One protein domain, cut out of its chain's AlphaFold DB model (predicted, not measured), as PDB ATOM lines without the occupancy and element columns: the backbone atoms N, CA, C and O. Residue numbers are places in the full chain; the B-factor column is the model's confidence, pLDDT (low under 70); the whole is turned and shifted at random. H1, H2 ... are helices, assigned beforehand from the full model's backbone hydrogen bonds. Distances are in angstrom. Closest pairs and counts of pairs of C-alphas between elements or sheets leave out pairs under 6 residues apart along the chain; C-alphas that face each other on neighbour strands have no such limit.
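What this domain is: This is residues 157 to 305 of the 354 residues of an uncharacterized protein of Lentisphaerae bacterium (UniProt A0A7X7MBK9). Five helices, H1, H2, H3, H4 and H6, make an up-and-down bundle, each running against the one before it, with H3 and H4 nearest the mean of the C-alphas; H7 folds back along H6 as a hairpin and packs on H4 as well, and short H8 packs on H3. Residues 285 to 305 make a long stretch with no named element. The printed part has 149 residues with eight named helices, H1 to H8 along the chain, and no named strand: all helix. It is compact, radius of gyration of the C-alphas 14.4 A, and spans 40 by 36 by 29 A.

How they stand to each other: H1, residues 157 to 167, touches H3, residues 194 to 210, closest C-alphas Lys 160 and Ala 199 at 5.0 A. H2, residues 175 to 191, touches H4, residues 214 to 227, the same way at a shallow tilt of 7 degrees, closest C-alphas Leu 179 and Glu 216 at 6.1 A. H3 and H4 form a hairpin, closest C-alphas Ala 208 and Phe 217 at 5.7 A. H5, residues 229 to 232, touches H4 only at the corner, closest C-alphas Ser 225 and Arg 232 at 4.4 A. H6, residues 235 to 245, and H7, residues 253 to 268, form a hairpin, closest C-alphas Leu 241 and Leu 263 at 5.8 A. H7 touches H4 with residues 255 to 259 alone, closest C-alphas Ile 215 and Thr 255 at 6.1 A. H8, residues 279 to 284, touches H3, closest C-alphas Ala 206 and Leu 279 at 5.3 A. Every O i to N i+4 pair is within hydrogen-bond range in H1, H3, H4, H6, H7 and H8; in H2 11 of 13 are, and H5 is too short for one.

Where its parts are: H1 begins at C-alpha 157 (15.827, -8.104, 78.446). H2 is 25.3 A long, H3 24.6 A, H7 23.2 A and H4 20.1 A. H8 ends at C-alpha 284 (21.312, -8.469, 86.774).

The domain as a whole: The C-alphas farthest apart, Ala 251 and Gly 288, are 41.3 A apart. The printed part has no cut, and no link is long. Confidence is low at residues 296 to 298, 300 and 302 to 305.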
ATOM      1  N   GLU A 157      14.564  -8.585  77.883       96.50
ATOM      2  CA  GLU A 157      15.827  -8.104  78.446       96.50
ATOM      3  C   GLU A 157      16.116  -6.679  77.975       96.50
ATOM      4  O   GLU A 157      16.390  -5.788  78.781       96.50
ATOM      5  N   GLN A 158      15.962  -6.434  76.678       97.38
ATOM      6  CA  GLN A 158      16.102  -5.119  76.070       97.38
ATOM      7  C   GLN A 158      15.153  -4.090  76.705       97.38
ATOM      8  O   GLN A 158      15.578  -2.979  77.038       97.38
ATOM      9  N   ALA A 159      13.884  -4.453  76.927       97.62
ATOM     10  CA  ALA A 159      12.912  -3.578  77.577       97.62
ATOM     11  C   ALA A 159      13.311  -3.259  79.027       97.62
ATOM     12  O   ALA A 159      13.282  -2.090  79.423       97.62
ATOM     13  N   LYS A 160      13.732  -4.266  79.805       97.31
ATOM     14  CA  LYS A 160      14.233  -4.078  81.178       97.31
ATOM     15  C   LYS A 160      15.424  -3.118  81.202       97.31
ATOM     16  O   LYS A 160      15.407  -2.146  81.959       97.31
ATOM     17  N   GLN A 161      16.435  -3.359  80.365       96.38
ATOM     18  CA  GLN A 161      17.653  -2.542  80.329       96.38
ATOM     19  C   GLN A 161      17.362  -1.099  79.915       96.38
ATOM     20  O   GLN A 161      17.861  -0.167  80.546       96.38
ATOM     21  N   ALA A 162      16.508  -0.887  78.910       97.12
ATOM     22  CA  ALA A 162      16.119   0.459  78.494       97.12
ATOM     23  C   ALA A 162      15.349   1.207  79.590       97.12
ATOM     24  O   ALA A 162      15.646   2.370  79.861       97.12
ATOM     25  N   LEU A 163      14.397   0.552  80.263       97.88
ATOM     26  CA  LEU A 163      13.667   1.170  81.370       97.88
ATOM     27  C   LEU A 163      14.595   1.526  82.532       97.88
ATOM     28  O   LEU A 163      14.518   2.642  83.036       97.88
ATOM     29  N   ILE A 164      15.506   0.632  82.922       96.69
ATOM     30  CA  ILE A 164      16.518   0.931  83.946       96.69
ATOM     31  C   ILE A 164      17.364   2.134  83.521       96.69
ATOM     32  O   ILE A 164      17.511   3.084  84.286       96.69
ATOM     33  N   ARG A 165      17.869   2.134  82.284       95.50
ATOM     34  CA  ARG A 165      18.691   3.216  81.733       95.50
ATOM     35  C   ARG A 165      17.996   4.578  81.819       95.50
ATOM     36  O   ARG A 165      18.600   5.516  82.331       95.50
ATOM     37  N   PHE A 166      16.742   4.679  81.373       96.19
ATOM     38  CA  PHE A 166      16.027   5.959  81.284       96.19
ATOM     39  C   PHE A 166      15.318   6.390  82.577       96.19
ATOM     40  O   PHE A 166      15.053   7.582  82.751       96.19
ATOM     41  N   LEU A 167      15.007   5.465  83.493       96.12
ATOM     42  CA  LEU A 167      14.321   5.784  84.752       96.12
ATOM     43  C   LEU A 167      15.282   5.977  85.930       96.12
ATOM     44  O   LEU A 167      15.040   6.845  86.772       96.12
ATOM     45  N   THR A 168      16.364   5.197  85.998       93.56
ATOM     46  CA  THR A 168      17.264   5.160  87.168       93.56
ATOM     47  C   THR A 168      18.755   5.240  86.837       93.56
ATOM     48  O   THR A 168      19.549   5.459  87.748       93.56
ATOM     49  N   GLY A 169      19.143   5.049  85.573       89.75
ATOM     50  CA  GLY A 169      20.532   4.909  85.134       89.75
ATOM     51  C   GLY A 169      21.212   6.196  84.659       89.75
ATOM     52  O   GLY A 169      20.850   7.302  85.047       89.75
ATOM     53  N   GLU A 170      22.237   6.027  83.821       84.12
ATOM     54  CA  GLU A 170      23.113   7.110  83.340       84.12
ATOM     55  C   GLU A 170      22.378   8.129  82.463       84.12
ATOM     56  O   GLU A 170      22.592   9.329  82.604       84.12
ATOM     57  N   ASP A 171      21.435   7.665  81.639       88.62
ATOM     58  CA  ASP A 171      20.596   8.523  80.793       88.62
ATOM     59  C   ASP A 171      19.242   8.815  81.438       88.62
ATOM     60  O   ASP A 171      18.217   8.933  80.752       88.62
ATOM     61  N   ARG A 172      19.218   8.899  82.774       90.81
ATOM     62  CA  ARG A 172      17.996   9.184  83.518       90.81
ATOM     63  C   ARG A 172      17.349  10.456  82.986       90.81
ATOM     64  O   ARG A 172      17.925  11.542  83.024       90.81
ATOM     65  N   MET A 173      16.115  10.311  82.522       90.81
ATOM     66  CA  MET A 173      15.343  11.428  82.001       90.81
ATOM     67  C   MET A 173      14.901  12.367  83.123       90.81
ATOM     68  O   MET A 173      14.814  11.959  84.283       90.81
ATOM     69  N   ASP A 174      14.586  13.619  82.789       91.88
ATOM     70  CA  ASP A 174      14.003  14.551  83.752       91.88
ATOM     71  C   ASP A 174      12.623  14.083  84.250       91.88
ATOM     72  O   ASP A 174      12.007  13.166  83.705       91.88
ATOM     73  N   ALA A 175      12.149  14.715  85.322       88.00
ATOM     74  CA  ALA A 175      10.899  14.371  85.992       88.00
ATOM     75  C   ALA A 175       9.692  14.297  85.035       88.00
ATOM     76  O   ALA A 175       8.947  13.318  85.048       88.00
ATOM     77  N   MET A 176       9.544  15.286  84.151       86.69
ATOM     78  CA  MET A 176       8.410  15.372  83.228       86.69
ATOM     79  C   MET A 176       8.471  14.281  82.157       86.69
ATOM     80  O   MET A 176       7.459  13.661  81.822       86.69
ATOM     81  N   MET A 177       9.663  14.010  81.629       88.31
ATOM     82  CA  MET A 177       9.857  12.940  80.656       88.31
ATOM     83  C   MET A 177       9.620  11.560  81.279       88.31
ATOM     84  O   MET A 177       8.972  10.727  80.639       88.31
ATOM     85  N   ARG A 178      10.053  11.321  82.528       93.12
ATOM     86  CA  ARG A 178       9.830  10.033  83.217       93.12
ATOM     87  C   ARG A 178       8.347   9.691  83.362       93.12
ATOM     88  O   ARG A 178       7.998   8.530  83.170       93.12
ATOM     89  N   LEU A 179       7.466  10.675  83.573       91.94
ATOM     90  CA  LEU A 179       6.011  10.445  83.576       91.94
ATOM     91  C   LEU A 179       5.520   9.819  82.263       91.94
ATOM     92  O   LEU A 179       4.717   8.888  82.277       91.94
ATOM     93  N   SER A 180       6.050  10.275  81.124       91.94
ATOM     94  CA  SER A 180       5.724   9.669  79.827       91.94
ATOM     95  C   SER A 180       6.323   8.267  79.689       91.94
ATOM     96  O   SER A 180       5.671   7.377  79.155       91.94
ATOM     97  N   VAL A 181       7.542   8.042  80.195       95.62
ATOM     98  CA  VAL A 181       8.182   6.716  80.171       95.62
ATOM     99  C   VAL A 181       7.387   5.695  80.988       95.62
ATOM    100  O   VAL A 181       7.228   4.565  80.530       95.62
ATOM    101  N   TYR A 182       6.831   6.075  82.143       95.81
ATOM    102  CA  TYR A 182       5.939   5.201  82.913       95.81
ATOM    103  C   TYR A 182       4.688   4.819  82.127       95.81
ATOM    104  O   TYR A 182       4.320   3.644  82.092       95.81
ATOM    105  N   GLU A 183       4.073   5.778  81.440       92.88
ATOM    106  CA  GLU A 183       2.911   5.507  80.598       92.88
ATOM    107  C   GLU A 183       3.263   4.575  79.426       92.88
ATOM    108  O   GLU A 183       2.541   3.616  79.148       92.88
ATOM    109  N   TYR A 184       4.416   4.767  78.783       94.56
ATOM    110  CA  TYR A 184       4.877   3.860  77.729       94.56
ATOM    111  C   TYR A 184       5.198   2.461  78.257       94.56
ATOM    112  O   TYR A 184       4.848   1.472  77.612       94.56
ATOM    113  N   ALA A 185       5.799   2.356  79.445       96.12
ATOM    114  CA  ALA A 185       6.026   1.080  80.115       96.12
ATOM    115  C   ALA A 185       4.700   0.367  80.410       96.12
ATOM    116  O   ALA A 185       4.583  -0.833  80.167       96.12
ATOM    117  N   ARG A 186       3.675   1.105  80.859       94.94
ATOM    118  CA  ARG A 186       2.319   0.582  81.072       94.94
ATOM    119  C   ARG A 186       1.714   0.043  79.775       94.94
ATOM    120  O   ARG A 186       1.229  -1.085  79.754       94.94
ATOM    121  N   MET A 187       1.766   0.820  78.694       92.19
ATOM    122  CA  MET A 187       1.246   0.403  77.388       92.19
ATOM    123  C   MET A 187       1.965  -0.845  76.857       92.19
ATOM    124  O   MET A 187       1.310  -1.767  76.366       92.19
ATOM    125  N   ALA A 188       3.294  -0.894  76.980       93.50
ATOM    126  CA  ALA A 188       4.094  -2.047  76.581       93.50
ATOM    127  C   ALA A 188       3.768  -3.280  77.437       93.50
ATOM    128  O   ALA A 188       3.594  -4.366  76.892       93.50
ATOM    129  N   TYR A 189       3.610  -3.109  78.753       93.94
ATOM    130  CA  TYR A 189       3.223  -4.176  79.677       93.94
ATOM    131  C   TYR A 189       1.889  -4.813  79.276       93.94
ATOM    132  O   TYR A 189       1.778  -6.037  79.188       93.94
ATOM    133  N   ASP A 190       0.872  -3.995  79.005       90.94
ATOM    134  CA  ASP A 190      -0.487  -4.484  78.755       90.94
ATOM    135  C   ASP A 190      -0.543  -5.409  77.520       90.94
ATOM    136  O   ASP A 190      -1.310  -6.375  77.507       90.94
ATOM    137  N   LYS A 191       0.336  -5.189  76.531       89.38
ATOM    138  CA  LYS A 191       0.419  -5.969  75.279       89.38
ATOM    139  C   LYS A 191       1.548  -7.017  75.253       89.38
ATOM    140  O   LYS A 191       1.675  -7.739  74.270       89.38
ATOM    141  N   ALA A 192       2.370  -7.097  76.298       91.94
ATOM    142  CA  ALA A 192       3.566  -7.939  76.345       91.94
ATOM    143  C   ALA A 192       3.298  -9.410  76.722       91.94
ATOM    144  O   ALA A 192       2.281  -9.744  77.335       91.94
ATOM    145  N   SER A 193       4.265 -10.278  76.398       92.00
ATOM    146  CA  SER A 193       4.372 -11.643  76.929       92.00
ATOM    147  C   SER A 193       4.626 -11.641  78.444       92.00
ATOM    148  O   SER A 193       4.942 -10.604  79.030       92.00
ATOM    149  N   ALA A 194       4.502 -12.806  79.088       90.31
ATOM    150  CA  ALA A 194       4.745 -12.949  80.526       90.31
ATOM    151  C   ALA A 194       6.157 -12.479  80.925       90.31
ATOM    152  O   ALA A 194       6.278 -11.591  81.767       90.31
ATOM    153  N   ASP A 195       7.198 -12.974  80.256       92.06
ATOM    154  CA  ASP A 195       8.595 -12.628  80.549       92.06
ATOM    155  C   ASP A 195       8.846 -11.120  80.407       92.06
ATOM    156  O   ASP A 195       9.457 -10.484  81.266       92.06
ATOM    157  N   LYS A 196       8.296 -10.500  79.354       94.94
ATOM    158  CA  LYS A 196       8.455  -9.060  79.120       94.94
ATOM    159  C   LYS A 196       7.680  -8.231  80.144       94.94
ATOM    160  O   LYS A 196       8.161  -7.186  80.578       94.94
ATOM    161  N   ARG A 197       6.513  -8.699  80.598       94.00
ATOM    162  CA  ARG A 197       5.784  -8.091  81.723       94.00
ATOM    163  C   ARG A 197       6.591  -8.156  83.015       94.00
ATOM    164  O   ARG A 197       6.661  -7.150  83.723       94.00
ATOM    165  N   GLN A 198       7.228  -9.291  83.302       91.75
ATOM    166  CA  GLN A 198       8.082  -9.428  84.480       91.75
ATOM    167  C   GLN A 198       9.316  -8.524  84.396       91.75
ATOM    168  O   GLN A 198       9.594  -7.800  85.349       91.75
ATOM    169  N   ALA A 199       9.979  -8.463  83.240       94.62
ATOM    170  CA  ALA A 199      11.059  -7.519  82.952       94.62
ATOM    171  C   ALA A 199      10.669  -6.053  83.194       94.62
ATOM    172  O   ALA A 199      11.379  -5.322  83.891       94.62
ATOM    173  N   ILE A 200       9.527  -5.621  82.649       96.06
ATOM    174  CA  ILE A 200       9.027  -4.256  82.837       96.06
ATOM    175  C   ILE A 200       8.757  -3.996  84.321       96.06
ATOM    176  O   ILE A 200       9.195  -2.983  84.859       96.06
ATOM    177  N   ALA A 201       8.082  -4.914  85.009       93.94
ATOM    178  CA  ALA A 201       7.792  -4.757  86.428       93.94
ATOM    179  C   ALA A 201       9.059  -4.732  87.299       93.94
ATOM    180  O   ALA A 201       9.122  -3.924  88.222       93.94
ATOM    181  N   ALA A 202      10.081  -5.536  86.983       93.31
ATOM    182  CA  ALA A 202      11.386  -5.501  87.645       93.31
ATOM    183  C   ALA A 202      12.010  -4.102  87.555       93.31
ATOM    184  O   ALA A 202      12.400  -3.510  88.563       93.31
ATOM    185  N   ALA A 203      12.045  -3.536  86.345       96.50
ATOM    186  CA  ALA A 203      12.561  -2.192  86.121       96.50
ATOM    187  C   ALA A 203      11.728  -1.130  86.861       96.50
ATOM    188  O   ALA A 203      12.287  -0.202  87.446       96.50
ATOM    189  N   LEU A 204      10.401  -1.285  86.902       96.56
ATOM    190  CA  LEU A 204       9.509  -0.377  87.622       96.56
ATOM    191  C   LEU A 204       9.636  -0.493  89.153       96.56
ATOM    192  O   LEU A 204       9.551   0.530  89.830       96.56
ATOM    193  N   PHE A 205       9.894  -1.680  89.717       94.56
ATOM    194  CA  PHE A 205      10.200  -1.846  91.149       94.56
ATOM    195  C   PHE A 205      11.455  -1.068  91.534       94.56
ATOM    196  O   PHE A 205      11.464  -0.356  92.541       94.56
ATOM    197  N   ALA A 206      12.499  -1.170  90.707       94.56
ATOM    198  CA  ALA A 206      13.713  -0.394  90.890       94.56
ATOM    199  C   ALA A 206      13.431   1.112  90.758       94.56
ATOM    200  O   ALA A 206      13.862   1.889  91.611       94.56
ATOM    201  N   ALA A 207      12.666   1.524  89.742       96.31
ATOM    202  CA  ALA A 207      12.305   2.924  89.523       96.31
ATOM    203  C   ALA A 207      11.542   3.527  90.708       96.31
ATOM    204  O   ALA A 207      11.944   4.577  91.201       96.31
ATOM    205  N   ALA A 208      10.521   2.842  91.232       96.44
ATOM    206  CA  ALA A 208       9.737   3.313  92.376       96.44
ATOM    207  C   ALA A 208      10.610   3.638  93.599       96.44
ATOM    208  O   ALA A 208      10.406   4.658  94.256       96.44
ATOM    209  N   ALA A 209      11.634   2.825  93.874       94.56
ATOM    210  CA  ALA A 209      12.548   3.072  94.987       94.56
ATOM    211  C   ALA A 209      13.477   4.280  94.781       94.56
ATOM    212  O   ALA A 209      13.880   4.905  95.769       94.56
ATOM    213  N   HIS A 210      13.778   4.622  93.526       94.12
ATOM    214  CA  HIS A 210      14.675   5.714  93.131       94.12
ATOM    215  C   HIS A 210      13.947   7.028  92.819       94.12
ATOM    216  O   HIS A 210      14.598   8.056  92.582       94.12
ATOM    217  N   GLU A 211      12.614   7.035  92.816       94.69
ATOM    218  CA  GLU A 211      11.870   8.279  92.681       94.69
ATOM    219  C   GLU A 211      11.981   9.122  93.950       94.69
ATOM    220  O   GLU A 211      11.683   8.686  95.063       94.69
ATOM    221  N   GLY A 212      12.468  10.348  93.757       88.75
ATOM    222  CA  GLY A 212      12.595  11.349  94.813       88.75
ATOM    223  C   GLY A 212      11.415  12.315  94.862       88.75
ATOM    224  O   GLY A 212      11.261  13.015  95.854       88.75
ATOM    225  N   GLY A 213      10.604  12.366  93.803       90.06
ATOM    226  CA  GLY A 213       9.443  13.240  93.704       90.06
ATOM    227  C   GLY A 213       8.135  12.483  93.911       90.06
ATOM    228  O   GLY A 213       7.956  11.354  93.447       90.06
ATOM    229  N   LYS A 214       7.202  13.127  94.620       92.62
ATOM    230  CA  LYS A 214       5.880  12.572  94.936       92.62
ATOM    231  C   LYS A 214       5.050  12.235  93.694       92.62
ATOM    232  O   LYS A 214       4.321  11.247  93.706       92.62
ATOM    233  N   ILE A 215       5.115  13.059  92.646       92.88
ATOM    234  CA  ILE A 215       4.272  12.906  91.449       92.88
ATOM    235  C   ILE A 215       4.703  11.663  90.669       92.88
ATOM    236  O   ILE A 215       3.876  10.813  90.350       92.88
ATOM    237  N   GLU A 216       6.003  11.535  90.429       92.81
ATOM    238  CA  GLU A 216       6.616  10.442  89.683       92.81
ATOM    239  C   GLU A 216       6.451   9.119  90.430       92.81
ATOM    240  O   GLU A 216       6.036   8.125  89.833       92.81
ATOM    241  N   PHE A 217       6.683   9.126  91.748       96.19
ATOM    242  CA  PHE A 217       6.453   7.958  92.594       96.19
ATOM    243  C   PHE A 217       4.997   7.477  92.527       96.19
ATOM    244  O   PHE A 217       4.749   6.282  92.366       96.19
ATOM    245  N   MET A 218       4.022   8.386  92.622       95.69
ATOM    246  CA  MET A 218       2.608   7.999  92.576       95.69
ATOM    247  C   MET A 218       2.187   7.442  91.213       95.69
ATOM    248  O   MET A 218       1.297   6.591  91.161       95.69
ATOM    249  N   GLU A 219       2.822   7.874  90.121       94.12
ATOM    250  CA  GLU A 219       2.551   7.333  88.788       94.12
ATOM    251  C   GLU A 219       2.991   5.868  88.679       94.12
ATOM    252  O   GLU A 219       2.195   4.992  88.326       94.12
ATOM    253  N   VAL A 220       4.233   5.569  89.074       95.62
ATOM    254  CA  VAL A 220       4.732   4.188  89.078       95.62
ATOM    255  C   VAL A 220       4.016   3.317  90.118       95.62
ATOM    256  O   VAL A 220       3.697   2.162  89.824       95.62
ATOM    257  N   ASP A 221       3.663   3.861  91.291       96.25
ATOM    258  CA  ASP A 221       2.879   3.147  92.309       96.25
ATOM    259  C   ASP A 221       1.517   2.708  91.766       96.25
ATOM    260  O   ASP A 221       1.115   1.559  91.967       96.25
ATOM    261  N   ARG A 222       0.822   3.586  91.031       94.62
ATOM    262  CA  ARG A 222      -0.471   3.273  90.411       94.62
ATOM    263  C   ARG A 222      -0.349   2.125  89.412       94.62
ATOM    264  O   ARG A 222      -1.181   1.218  89.417       94.62
ATOM    265  N   ILE A 223       0.687   2.137  88.574       93.69
ATOM    266  CA  ILE A 223       0.913   1.083  87.577       93.69
ATOM    267  C   ILE A 223       1.173  -0.260  88.262       93.69
ATOM    268  O   ILE A 223       0.542  -1.261  87.906       93.69
ATOM    269  N   LEU A 224       2.084  -0.274  89.238       94.19
ATOM    270  CA  LEU A 224       2.542  -1.485  89.912       94.19
ATOM    271  C   LEU A 224       1.489  -2.076  90.851       94.19
ATOM    272  O   LEU A 224       1.252  -3.282  90.815       94.19
ATOM    273  N   SER A 225       0.826  -1.256  91.668       93.31
ATOM    274  CA  SER A 225      -0.208  -1.722  92.605       93.31
ATOM    275  C   SER A 225      -1.412  -2.333  91.886       93.31
ATOM    276  O   SER A 225      -1.984  -3.313  92.371       93.31
ATOM    277  N   ALA A 226      -1.746  -1.827  90.696       89.81
ATOM    278  CA  ALA A 226      -2.778  -2.394  89.835       89.81
ATOM    279  C   ALA A 226      -2.396  -3.771  89.255       89.81
ATOM    280  O   ALA A 226      -3.271  -4.596  89.022       89.81
ATOM    281  N   ARG A 227      -1.105  -4.044  89.020       88.81
ATOM    282  CA  ARG A 227      -0.642  -5.225  88.256       88.81
ATOM    283  C   ARG A 227       0.072  -6.286  89.091       88.81
ATOM    284  O   ARG A 227       0.225  -7.418  88.649       88.81
ATOM    285  N   SER A 228       0.509  -5.948  90.297       88.12
ATOM    286  CA  SER A 228       1.239  -6.858  91.173       88.12
ATOM    287  C   SER A 228       0.647  -6.835  92.576       88.12
ATOM    288  O   SER A 228       0.816  -5.874  93.329       88.12
ATOM    289  N   ASP A 229      -0.015  -7.930  92.952       88.06
ATOM    290  CA  ASP A 229      -0.479  -8.154  94.325       88.06
ATOM    291  C   ASP A 229       0.694  -8.129  95.316       88.06
ATOM    292  O   ASP A 229       0.574  -7.566  96.406       88.06
ATOM    293  N   ALA A 230       1.845  -8.682  94.920       88.69
ATOM    294  CA  ALA A 230       3.060  -8.678  95.727       88.69
ATOM    295  C   ALA A 230       3.610  -7.262  95.955       88.69
ATOM    296  O   ALA A 230       4.066  -6.959  97.056       88.69
ATOM    297  N   TYR A 231       3.540  -6.375  94.959       92.56
ATOM    298  CA  TYR A 231       3.886  -4.967  95.153       92.56
ATOM    299  C   TYR A 231       2.835  -4.238  95.991       92.56
ATOM    300  O   TYR A 231       3.177  -3.546  96.948       92.56
ATOM    301  N   ARG A 232       1.543  -4.416  95.688       92.94
ATOM    302  CA  ARG A 232       0.442  -3.758  96.413       92.94
ATOM    303  C   ARG A 232       0.509  -4.029  97.915       92.94
ATOM    304  O   ARG A 232       0.274  -3.116  98.706       92.94
ATOM    305  N   ARG A 233       0.867  -5.266  98.280       91.44
ATOM    306  CA  ARG A 233       1.039  -5.744  99.659       91.44
ATOM    307  C   ARG A 233       2.482  -5.663 100.163       91.44
ATOM    308  O   ARG A 233       2.791  -6.239 101.198       91.44
ATOM    309  N   SER A 234       3.374  -4.959  99.477       92.69
ATOM    310  CA  SER A 234       4.788  -4.919  99.841       92.69
ATOM    311  C   SER A 234       5.068  -4.060 101.081       92.69
ATOM    312  O   SER A 234       4.548  -2.948 101.212       92.69
ATOM    313  N   ARG A 235       5.979  -4.525 101.951       93.69
ATOM    314  CA  ARG A 235       6.571  -3.682 103.011       93.69
ATOM    315  C   ARG A 235       7.373  -2.514 102.437       93.69
ATOM    316  O   ARG A 235       7.313  -1.410 102.969       93.69
ATOM    317  N   GLN A 236       8.098  -2.747 101.344       94.81
ATOM    318  CA  GLN A 236       8.874  -1.729 100.638       94.81
ATOM    319  C   GLN A 236       7.948  -0.644 100.075       94.81
ATOM    320  O   GLN A 236       8.210   0.537 100.292       94.81
ATOM    321  N   ARG A 237       6.822  -1.021  99.448       96.06
ATOM    322  CA  ARG A 237       5.791  -0.059  99.012       96.06
ATOM    323  C   ARG A 237       5.279   0.784 100.176       96.06
ATOM    324  O   ARG A 237       5.244   2.005 100.065       96.06
ATOM    325  N   LEU A 238       4.911   0.151 101.295       96.69
ATOM    326  CA  LEU A 238       4.442   0.869 102.483       96.69
ATOM    327  C   LEU A 238       5.484   1.888 102.972       96.69
ATOM    328  O   LEU A 238       5.140   3.046 103.193       96.69
ATOM    329  N   ALA A 239       6.754   1.491 103.075       96.62
ATOM    330  CA  ALA A 239       7.831   2.388 103.489       96.62
ATOM    331  C   ALA A 239       8.014   3.578 102.525       96.62
ATOM    332  O   ALA A 239       8.208   4.709 102.974       96.62
ATOM    333  N   MET A 240       7.910   3.352 101.210       97.44
ATOM    334  CA  MET A 240       7.970   4.425 100.207       97.44
ATOM    335  C   MET A 240       6.771   5.379 100.316       97.44
ATOM    336  O   MET A 240       6.966   6.594 100.340       97.44
ATOM    337  N   LEU A 241       5.549   4.858 100.473       97.81
ATOM    338  CA  LEU A 241       4.347   5.670 100.708       97.81
ATOM    339  C   LEU A 241       4.493   6.530 101.973       97.81
ATOM    340  O   LEU A 241       4.174   7.720 101.964       97.81
ATOM    341  N   GLU A 242       5.008   5.957 103.061       97.38
ATOM    342  CA  GLU A 242       5.250   6.687 104.306       97.38
ATOM    343  C   GLU A 242       6.310   7.775 104.147       97.38
ATOM    344  O   GLU A 242       6.113   8.884 104.651       97.38
ATOM    345  N   ARG A 243       7.396   7.496 103.418       96.56
ATOM    346  CA  ARG A 243       8.424   8.486 103.082       96.56
ATOM    347  C   ARG A 243       7.816   9.674 102.338       96.56
ATOM    348  O   ARG A 243       7.913  10.796 102.830       96.56
ATOM    349  N   HIS A 244       7.125   9.426 101.225       95.88
ATOM    350  CA  HIS A 244       6.532  10.490 100.410       95.88
ATOM    351  C   HIS A 244       5.395  11.231 101.131       95.88
ATOM    352  O   HIS A 244       5.165  12.411 100.876       95.88
ATOM    353  N   SER A 245       4.705  10.599 102.091       95.00
ATOM    354  CA  SER A 245       3.656  11.268 102.884       95.00
ATOM    355  C   SER A 245       4.169  12.392 103.790       95.00
ATOM    356  O   SER A 245       3.382  13.233 104.221       95.00
ATOM    357  N   ARG A 246       5.476  12.406 104.079       94.56
ATOM    358  CA  ARG A 246       6.139  13.436 104.892       94.56
ATOM    359  C   ARG A 246       6.590  14.642 104.069       94.56
ATOM    360  O   ARG A 246       6.960  15.658 104.649       94.56
ATOM    361  N   GLU A 247       6.578  14.539 102.744       92.56
ATOM    362  CA  GLU A 247       6.935  15.646 101.862       92.56
ATOM    363  C   GLU A 247       5.836  16.717 101.841       92.56
ATOM    364  O   GLU A 247       4.646  16.375 101.924       92.56
ATOM    365  N   PRO A 248       6.199  18.000 101.646       90.00
ATOM    366  CA  PRO A 248       5.233  19.081 101.496       90.00
ATOM    367  C   PRO A 248       4.166  18.772 100.431       90.00
ATOM    368  O   PRO A 248       4.461  18.081  99.447       90.00
ATOM    369  N   PRO A 249       2.925  19.260 100.597       87.50
ATOM    370  CA  PRO A 249       1.895  19.127  99.575       87.50
ATOM    371  C   PRO A 249       2.374  19.665  98.228       87.50
ATOM    372  O   PRO A 249       3.030  20.703  98.153       87.50
ATOM    373  N   THR A 250       2.038  18.949  97.164       85.56
ATOM    374  CA  THR A 250       2.310  19.391  95.798       85.56
ATOM    375  C   THR A 250       1.228  20.366  95.342       85.56
ATOM    376  O   THR A 250       0.122  20.396  95.881       85.56
ATOM    377  N   ALA A 251       1.510  21.148  94.296       83.88
ATOM    378  CA  ALA A 251       0.472  21.939  93.630       83.88
ATOM    379  C   ALA A 251      -0.622  21.050  92.995       83.88
ATOM    380  O   ALA A 251      -1.731  21.513  92.732       83.88
ATOM    381  N   ASN A 252      -0.327  19.765  92.769       79.81
ATOM    382  CA  ASN A 252      -1.272  18.789  92.255       79.81
ATOM    383  C   ASN A 252      -2.064  18.137  93.402       79.81
ATOM    384  O   ASN A 252      -1.669  17.118  93.968       79.81
ATOM    385  N   LEU A 253      -3.240  18.694  93.701       72.56
ATOM    386  CA  LEU A 253      -4.115  18.190  94.766       72.56
ATOM    387  C   LEU A 253      -4.543  16.721  94.577       72.56
ATOM    388  O   LEU A 253      -4.876  16.055  95.559       72.56
ATOM    389  N   TYR A 254      -4.530  16.199  93.344       84.75
ATOM    390  CA  TYR A 254      -4.854  14.797  93.084       84.75
ATOM    391  C   TYR A 254      -3.757  13.865  93.599       84.75
ATOM    392  O   TYR A 254      -4.074  12.869  94.244       84.75
ATOM    393  N   THR A 255      -2.482  14.216  93.408       89.25
ATOM    394  CA  THR A 255      -1.342  13.406  93.858       89.25
ATOM    395  C   THR A 255      -1.357  13.205  95.373       89.25
ATOM    396  O   THR A 255      -1.238  12.077  95.847       89.25
ATOM    397  N   ASP A 256      -1.560  14.270  96.154       91.38
ATOM    398  CA  ASP A 256      -1.594  14.172  97.619       91.38
ATOM    399  C   ASP A 256      -2.816  13.401  98.137       91.38
ATOM    400  O   ASP A 256      -2.726  12.675  99.134       91.38
ATOM    401  N   ARG A 257      -3.967  13.536  97.467       92.94
ATOM    402  CA  ARG A 257      -5.170  12.758  97.788       92.94
ATOM    403  C   ARG A 257      -4.948  11.271  97.518       92.94
ATOM    404  O   ARG A 257      -5.254  10.448  98.382       92.94
ATOM    405  N   ASP A 258      -4.412  10.942  96.349       93.81
ATOM    406  CA  ASP A 258      -4.172   9.566  95.924       93.81
ATOM    407  C   ASP A 258      -3.106   8.904  96.816       93.81
ATOM    408  O   ASP A 258      -3.294   7.769  97.254       93.81
ATOM    409  N   LEU A 259      -2.052   9.637  97.202       96.00
ATOM    410  CA  LEU A 259      -1.037   9.175  98.154       96.00
ATOM    411  C   LEU A 259      -1.643   8.820  99.517       96.00
ATOM    412  O   LEU A 259      -1.347   7.764 100.080       96.00
ATOM    413  N   LYS A 260      -2.518   9.676 100.057       95.44
ATOM    414  CA  LYS A 260      -3.206   9.402 101.331       95.44
ATOM    415  C   LYS A 260      -4.086   8.157 101.241       95.44
ATOM    416  O   LYS A 260      -4.098   7.360 102.179       95.44
ATOM    417  N   ALA A 261      -4.803   7.984 100.130       96.25
ATOM    418  CA  ALA A 261      -5.637   6.808  99.898       96.25
ATOM    419  C   ALA A 261      -4.792   5.526  99.803       96.25
ATOM    420  O   ALA A 261      -5.076   4.561 100.514       96.25
ATOM    421  N   ALA A 262      -3.717   5.550  99.011       96.56
ATOM    422  CA  ALA A 262      -2.787   4.434  98.851       96.56
ATOM    423  C   ALA A 262      -2.100   4.054 100.173       96.56
ATOM    424  O   ALA A 262      -1.993   2.874 100.506       96.56
ATOM    425  N   LEU A 263      -1.695   5.038 100.982       97.38
ATOM    426  CA  LEU A 263      -1.109   4.789 102.300       97.38
ATOM    427  C   LEU A 263      -2.123   4.176 103.277       97.38
ATOM    428  O   LEU A 263      -1.794   3.249 104.019       97.38
ATOM    429  N   ALA A 264      -3.362   4.674 103.285       97.06
ATOM    430  CA  ALA A 264      -4.423   4.113 104.117       97.06
ATOM    431  C   ALA A 264      -4.759   2.669 103.713       97.06
ATOM    432  O   ALA A 264      -4.954   1.823 104.584       97.06
ATOM    433  N   GLU A 265      -4.794   2.377 102.411       95.88
ATOM    434  CA  GLU A 265      -4.934   1.019 101.884       95.88
ATOM    435  C   GLU A 265      -3.781   0.126 102.366       95.88
ATOM    436  O   GLU A 265      -4.027  -0.901 103.000       95.88
ATOM    437  N   ALA A 266      -2.530   0.543 102.149       94.88
ATOM    438  CA  ALA A 266      -1.344  -0.245 102.479       94.88
ATOM    439  C   ALA A 266      -1.235  -0.576 103.980       94.88
ATOM    440  O   ALA A 266      -0.794  -1.671 104.341       94.88
ATOM    441  N   ARG A 267      -1.678   0.334 104.859       95.56
ATOM    442  CA  ARG A 267      -1.716   0.133 106.321       95.56
ATOM    443  C   ARG A 267      -2.828  -0.804 106.796       95.56
ATOM    444  O   ARG A 267      -2.716  -1.366 107.880       95.56
ATOM    445  N   ARG A 268      -3.910  -0.964 106.025       94.25
ATOM    446  CA  ARG A 268      -5.025  -1.871 106.371       94.25
ATOM    447  C   ARG A 268      -4.710  -3.335 106.081       94.25
ATOM    448  O   ARG A 268      -5.383  -4.221 106.611       94.25
ATOM    449  N   LEU A 269      -3.724  -3.598 105.231       90.12
ATOM    450  CA  LEU A 269      -3.299  -4.950 104.900       90.12
ATOM    451  C   LEU A 269      -2.658  -5.606 106.129       90.12
ATOM    452  O   LEU A 269      -1.760  -5.042 106.743       90.12
ATOM    453  N   ARG A 270      -3.136  -6.803 106.496       81.94
ATOM    454  CA  ARG A 270      -2.633  -7.550 107.666       81.94
ATOM    455  C   ARG A 270      -1.334  -8.303 107.388       81.94
ATOM    456  O   ARG A 270      -0.542  -8.494 108.301       81.94
ATOM    457  N   ASN A 271      -1.146  -8.730 106.141       84.00
ATOM    458  CA  ASN A 271       0.007  -9.500 105.698       84.00
ATOM    459  C   ASN A 271       0.711  -8.736 104.584       84.00
ATOM    460  O   ASN A 271       0.068  -8.355 103.600       84.00
ATOM    461  N   HIS A 272       2.025  -8.579 104.729       85.12
ATOM    462  CA  HIS A 272       2.863  -7.944 103.725       85.12
ATOM    463  C   HIS A 272       3.858  -8.927 103.125       85.12
ATOM    464  O   HIS A 272       4.439  -9.757 103.825       85.12
ATOM    465  N   THR A 273       4.065  -8.789 101.825       85.12
ATOM    466  CA  THR A 273       5.102  -9.465 101.046       85.12
ATOM    467  C   THR A 273       6.389  -8.643 101.059       85.12
ATOM    468  O   THR A 273       6.371  -7.421 101.226       85.12
ATOM    469  N   ASN A 274       7.523  -9.309 100.865       87.69
ATOM    470  CA  ASN A 274       8.795  -8.645 100.615       87.69
ATOM    471  C   ASN A 274       9.116  -8.736  99.123       87.69
ATOM    472  O   ASN A 274       9.081  -9.820  98.542       87.69
ATOM    473  N   ILE A 275       9.430  -7.596  98.513       89.00
ATOM    474  CA  ILE A 275       9.888  -7.508  97.123       89.00
ATOM    475  C   ILE A 275      11.298  -6.934  97.098       89.00
ATOM    476  O   ILE A 275      11.648  -6.113  97.951       89.00
ATOM    477  N   SER A 276      12.109  -7.344  96.123       86.94
ATOM    478  CA  SER A 276      13.370  -6.656  95.882       86.94
ATOM    479  C   SER A 276      13.088  -5.321  95.200       86.94
ATOM    480  O   SER A 276      12.341  -5.256  94.227       86.94
ATOM    481  N   THR A 277      13.702  -4.261  95.715       87.06
ATOM    482  CA  THR A 277      13.821  -2.954  95.052       87.06
ATOM    483  C   THR A 277      15.288  -2.580  94.817       87.06
ATOM    484  O   THR A 277      15.595  -1.455  94.421       87.06
ATOM    485  N   ASN A 278      16.210  -3.515  95.079       89.75
ATOM    486  CA  ASN A 278      17.636  -3.306  94.888       89.75
ATOM    487  C   ASN A 278      17.937  -3.244  93.385       89.75
ATOM    488  O   ASN A 278      17.679  -4.203  92.656       89.75
ATOM    489  N   LEU A 279      18.470  -2.104  92.939       89.31
ATOM    490  CA  LEU A 279      18.724  -1.842  91.527       89.31
ATOM    491  C   LEU A 279      19.723  -2.829  90.927       89.31
ATOM    492  O   LEU A 279      19.456  -3.350  89.851       89.31
ATOM    493  N   ASP A 280      20.831  -3.110  91.609       90.31
ATOM    494  CA  ASP A 280      21.876  -4.001  91.095       90.31
ATOM    495  C   ASP A 280      21.365  -5.435  90.953       90.31
ATOM    496  O   ASP A 280      21.625  -6.106  89.954       90.31
ATOM    497  N   LEU A 281      20.579  -5.891  91.926       90.06
ATOM    498  CA  LEU A 281      19.954  -7.206  91.891       90.06
ATOM    499  C   LEU A 281      18.954  -7.302  90.732       90.06
ATOM    500  O   LEU A 281      19.025  -8.236  89.941       90.06
ATOM    501  N   LEU A 282      18.045  -6.329  90.600       89.56
ATOM    502  CA  LEU A 282      17.018  -6.331  89.550       89.56
ATOM    503  C   LEU A 282      17.597  -6.102  88.149       89.56
ATOM    504  O   LEU A 282      17.073  -6.633  87.175       89.56
ATOM    505  N   ARG A 283      18.695  -5.349  88.036       89.19
ATOM    506  CA  ARG A 283      19.417  -5.137  86.775       89.19
ATOM    507  C   ARG A 283      19.999  -6.444  86.246       89.19
ATOM    508  O   ARG A 283      19.841  -6.740  85.063       89.19
ATOM    509  N   ASN A 284      20.625  -7.224  87.125       90.44
ATOM    510  CA  ASN A 284      21.312  -8.469  86.774       90.44
ATOM    511  C   ASN A 284      20.400  -9.709  86.778       90.44
ATOM    512  O   ASN A 284      20.850 -10.798  86.437       90.44
ATOM    513  N   TRP A 285      19.138  -9.566  87.182       91.19
ATOM    514  CA  TRP A 285      18.178 -10.667  87.238       91.19
ATOM    515  C   TRP A 285      17.663 -11.062  85.845       91.19
ATOM    516  O   TRP A 285      17.378 -10.194  85.022       91.19
ATOM    517  N   ASP A 286      17.516 -12.364  85.601       88.88
ATOM    518  CA  ASP A 286      17.003 -12.941  84.351       88.88
ATOM    519  C   ASP A 286      15.460 -12.865  84.276       88.88
ATOM    520  O   ASP A 286      14.799 -13.471  85.124       88.88
ATOM    521  N   PRO A 287      14.875 -12.195  83.259       85.12
ATOM    522  CA  PRO A 287      13.429 -12.113  83.054       85.12
ATOM    523  C   PRO A 287      12.676 -13.436  82.899       85.12
ATOM    524  O   PRO A 287      11.457 -13.436  83.044       85.12
ATOM    525  N   GLY A 288      13.362 -14.536  82.569       83.00
ATOM    526  CA  GLY A 288      12.751 -15.866  82.465       83.00
ATOM    527  C   GLY A 288      12.578 -16.590  83.808       83.00
ATOM    528  O   GLY A 288      11.983 -17.666  83.861       83.00
ATOM    529  N   GLN A 289      13.115 -16.036  84.897       84.50
ATOM    530  CA  GLN A 289      12.970 -16.569  86.251       84.50
ATOM    531  C   GLN A 289      11.901 -15.789  87.013       84.50
ATOM    532  O   GLN A 289      11.650 -14.641  86.682       84.50
ATOM    533  N   PRO A 290      11.286 -16.330  88.076       84.12
ATOM    534  CA  PRO A 290      10.383 -15.524  88.883       84.12
ATOM    535  C   PRO A 290      11.129 -14.372  89.570       84.12
ATOM    536  O   PRO A 290      12.333 -14.453  89.847       84.12
ATOM    537  N   LEU A 291      10.402 -13.299  89.888       83.75
ATOM    538  CA  LEU A 291      11.007 -12.131  90.517       83.75
ATOM    539  C   LEU A 291      11.577 -12.478  91.903       83.75
ATOM    540  O   LEU A 291      10.923 -13.178  92.688       83.75
ATOM    541  N   PRO A 292      12.763 -11.944  92.237       80.75
ATOM    542  CA  PRO A 292      13.445 -12.263  93.474       80.75
ATOM    543  C   PRO A 292      12.758 -11.576  94.657       80.75
ATOM    544  O   PRO A 292      12.601 -10.349  94.692       80.75
ATOM    545  N   SER A 293      12.388 -12.364  95.667       79.88
ATOM    546  CA  SER A 293      12.069 -11.845  96.995       79.88
ATOM    547  C   SER A 293      13.323 -11.848  97.878       79.88
ATOM    548  O   SER A 293      14.091 -12.810  97.832       79.88
ATOM    549  N   PRO A 294      13.509 -10.832  98.743       75.12
ATOM    550  CA  PRO A 294      14.547 -10.833  99.775       75.12
ATOM    551  C   PRO A 294      14.515 -12.072 100.682       75.12
ATOM    552  O   PRO A 294      15.542 -12.453 101.229       75.12
ATOM    553  N   ASP A 295      13.350 -12.713 100.808       73.06
ATOM    554  CA  ASP A 295      13.142 -13.868 101.685       73.06
ATOM    555  C   ASP A 295      13.272 -15.211 100.937       73.06
ATOM    556  O   ASP A 295      12.929 -16.260 101.478       73.06
ATOM    557  N   GLY A 296      13.697 -15.198  99.667       61.56
ATOM    558  CA  GLY A 296      13.801 -16.398  98.825       61.56
ATOM    559  C   GLY A 296      12.468 -16.926  98.281       61.56
ATOM    560  O   GLY A 296      12.450 -17.939  97.589       61.56
ATOM    561  N   ALA A 297      11.350 -16.246  98.559       65.69
ATOM    562  CA  ALA A 297      10.068 -16.514  97.914       65.69
ATOM    563  C   ALA A 297      10.052 -16.019  96.455       65.69
ATOM    564  O   ALA A 297      10.747 -15.068  96.093       65.69
ATOM    565  N   PHE A 298       9.217 -16.628  95.619       63.44
ATOM    566  CA  PHE A 298       9.027 -16.200  94.234       63.44
ATOM    567  C   PHE A 298       7.813 -15.279  94.113       63.44
ATOM    568  O   PHE A 298       6.759 -15.549  94.692       63.44
ATOM    569  N   ILE A 299       7.965 -14.185  93.366       74.38
ATOM    570  CA  ILE A 299       6.882 -13.238  93.092       74.38
ATOM    571  C   ILE A 299       6.353 -13.494  91.687       74.38
ATOM    572  O   ILE A 299       7.056 -13.257  90.706       74.38
ATOM    573  N   ASP A 300       5.098 -13.931  91.608       68.00
ATOM    574  CA  ASP A 300       4.355 -13.932  90.353       68.00
ATOM    575  C   ASP A 300       3.663 -12.577  90.157       68.00
ATOM    576  O   ASP A 300       3.191 -11.938  91.109       68.00
ATOM    577  N   ILE A 301       3.629 -12.114  88.915       73.25
ATOM    578  CA  ILE A 301       2.993 -10.855  88.539       73.25
ATOM    579  C   ILE A 301       1.722 -11.212  87.797       73.25
ATOM    580  O   ILE A 301       1.738 -12.081  86.927       73.25
ATOM    581  N   ALA A 302       0.616 -10.543  88.130       63.72
ATOM    582  CA  ALA A 302      -0.662 -10.854  87.517       63.72
ATOM    583  C   ALA A 302      -0.537 -10.779  85.986       63.72
ATOM    584  O   ALA A 302      -0.237  -9.733  85.400       63.72
ATOM    585  N   THR A 303      -0.757 -11.925  85.348       52.41
ATOM    586  CA  THR A 303      -0.714 -12.119  83.894       52.41
ATOM    587  C   THR A 303      -2.046 -11.772  83.227       52.41
ATOM    588  O   THR A 303      -2.147 -11.785  81.999       52.41
ATOM    589  N   ALA A 304      -3.071 -11.426  84.007       43.75
ATOM    590  CA  ALA A 304      -4.355 -11.004  83.472       43.75
ATOM    591  C   ALA A 304      -4.260  -9.580  82.882       43.75
ATOM    592  O   ALA A 304      -3.679  -8.695  83.519       43.75
ATOM    593  N   PRO A 305      -4.835  -9.325  81.691       42.91
ATOM    594  CA  PRO A 305      -5.089  -7.960  81.254       42.91
ATOM    595  C   PRO A 305      -5.983  -7.274  82.296       42.91
ATOM    596  O   PRO A 305      -6.856  -7.936  82.865       42.91
TER     597      PRO A 305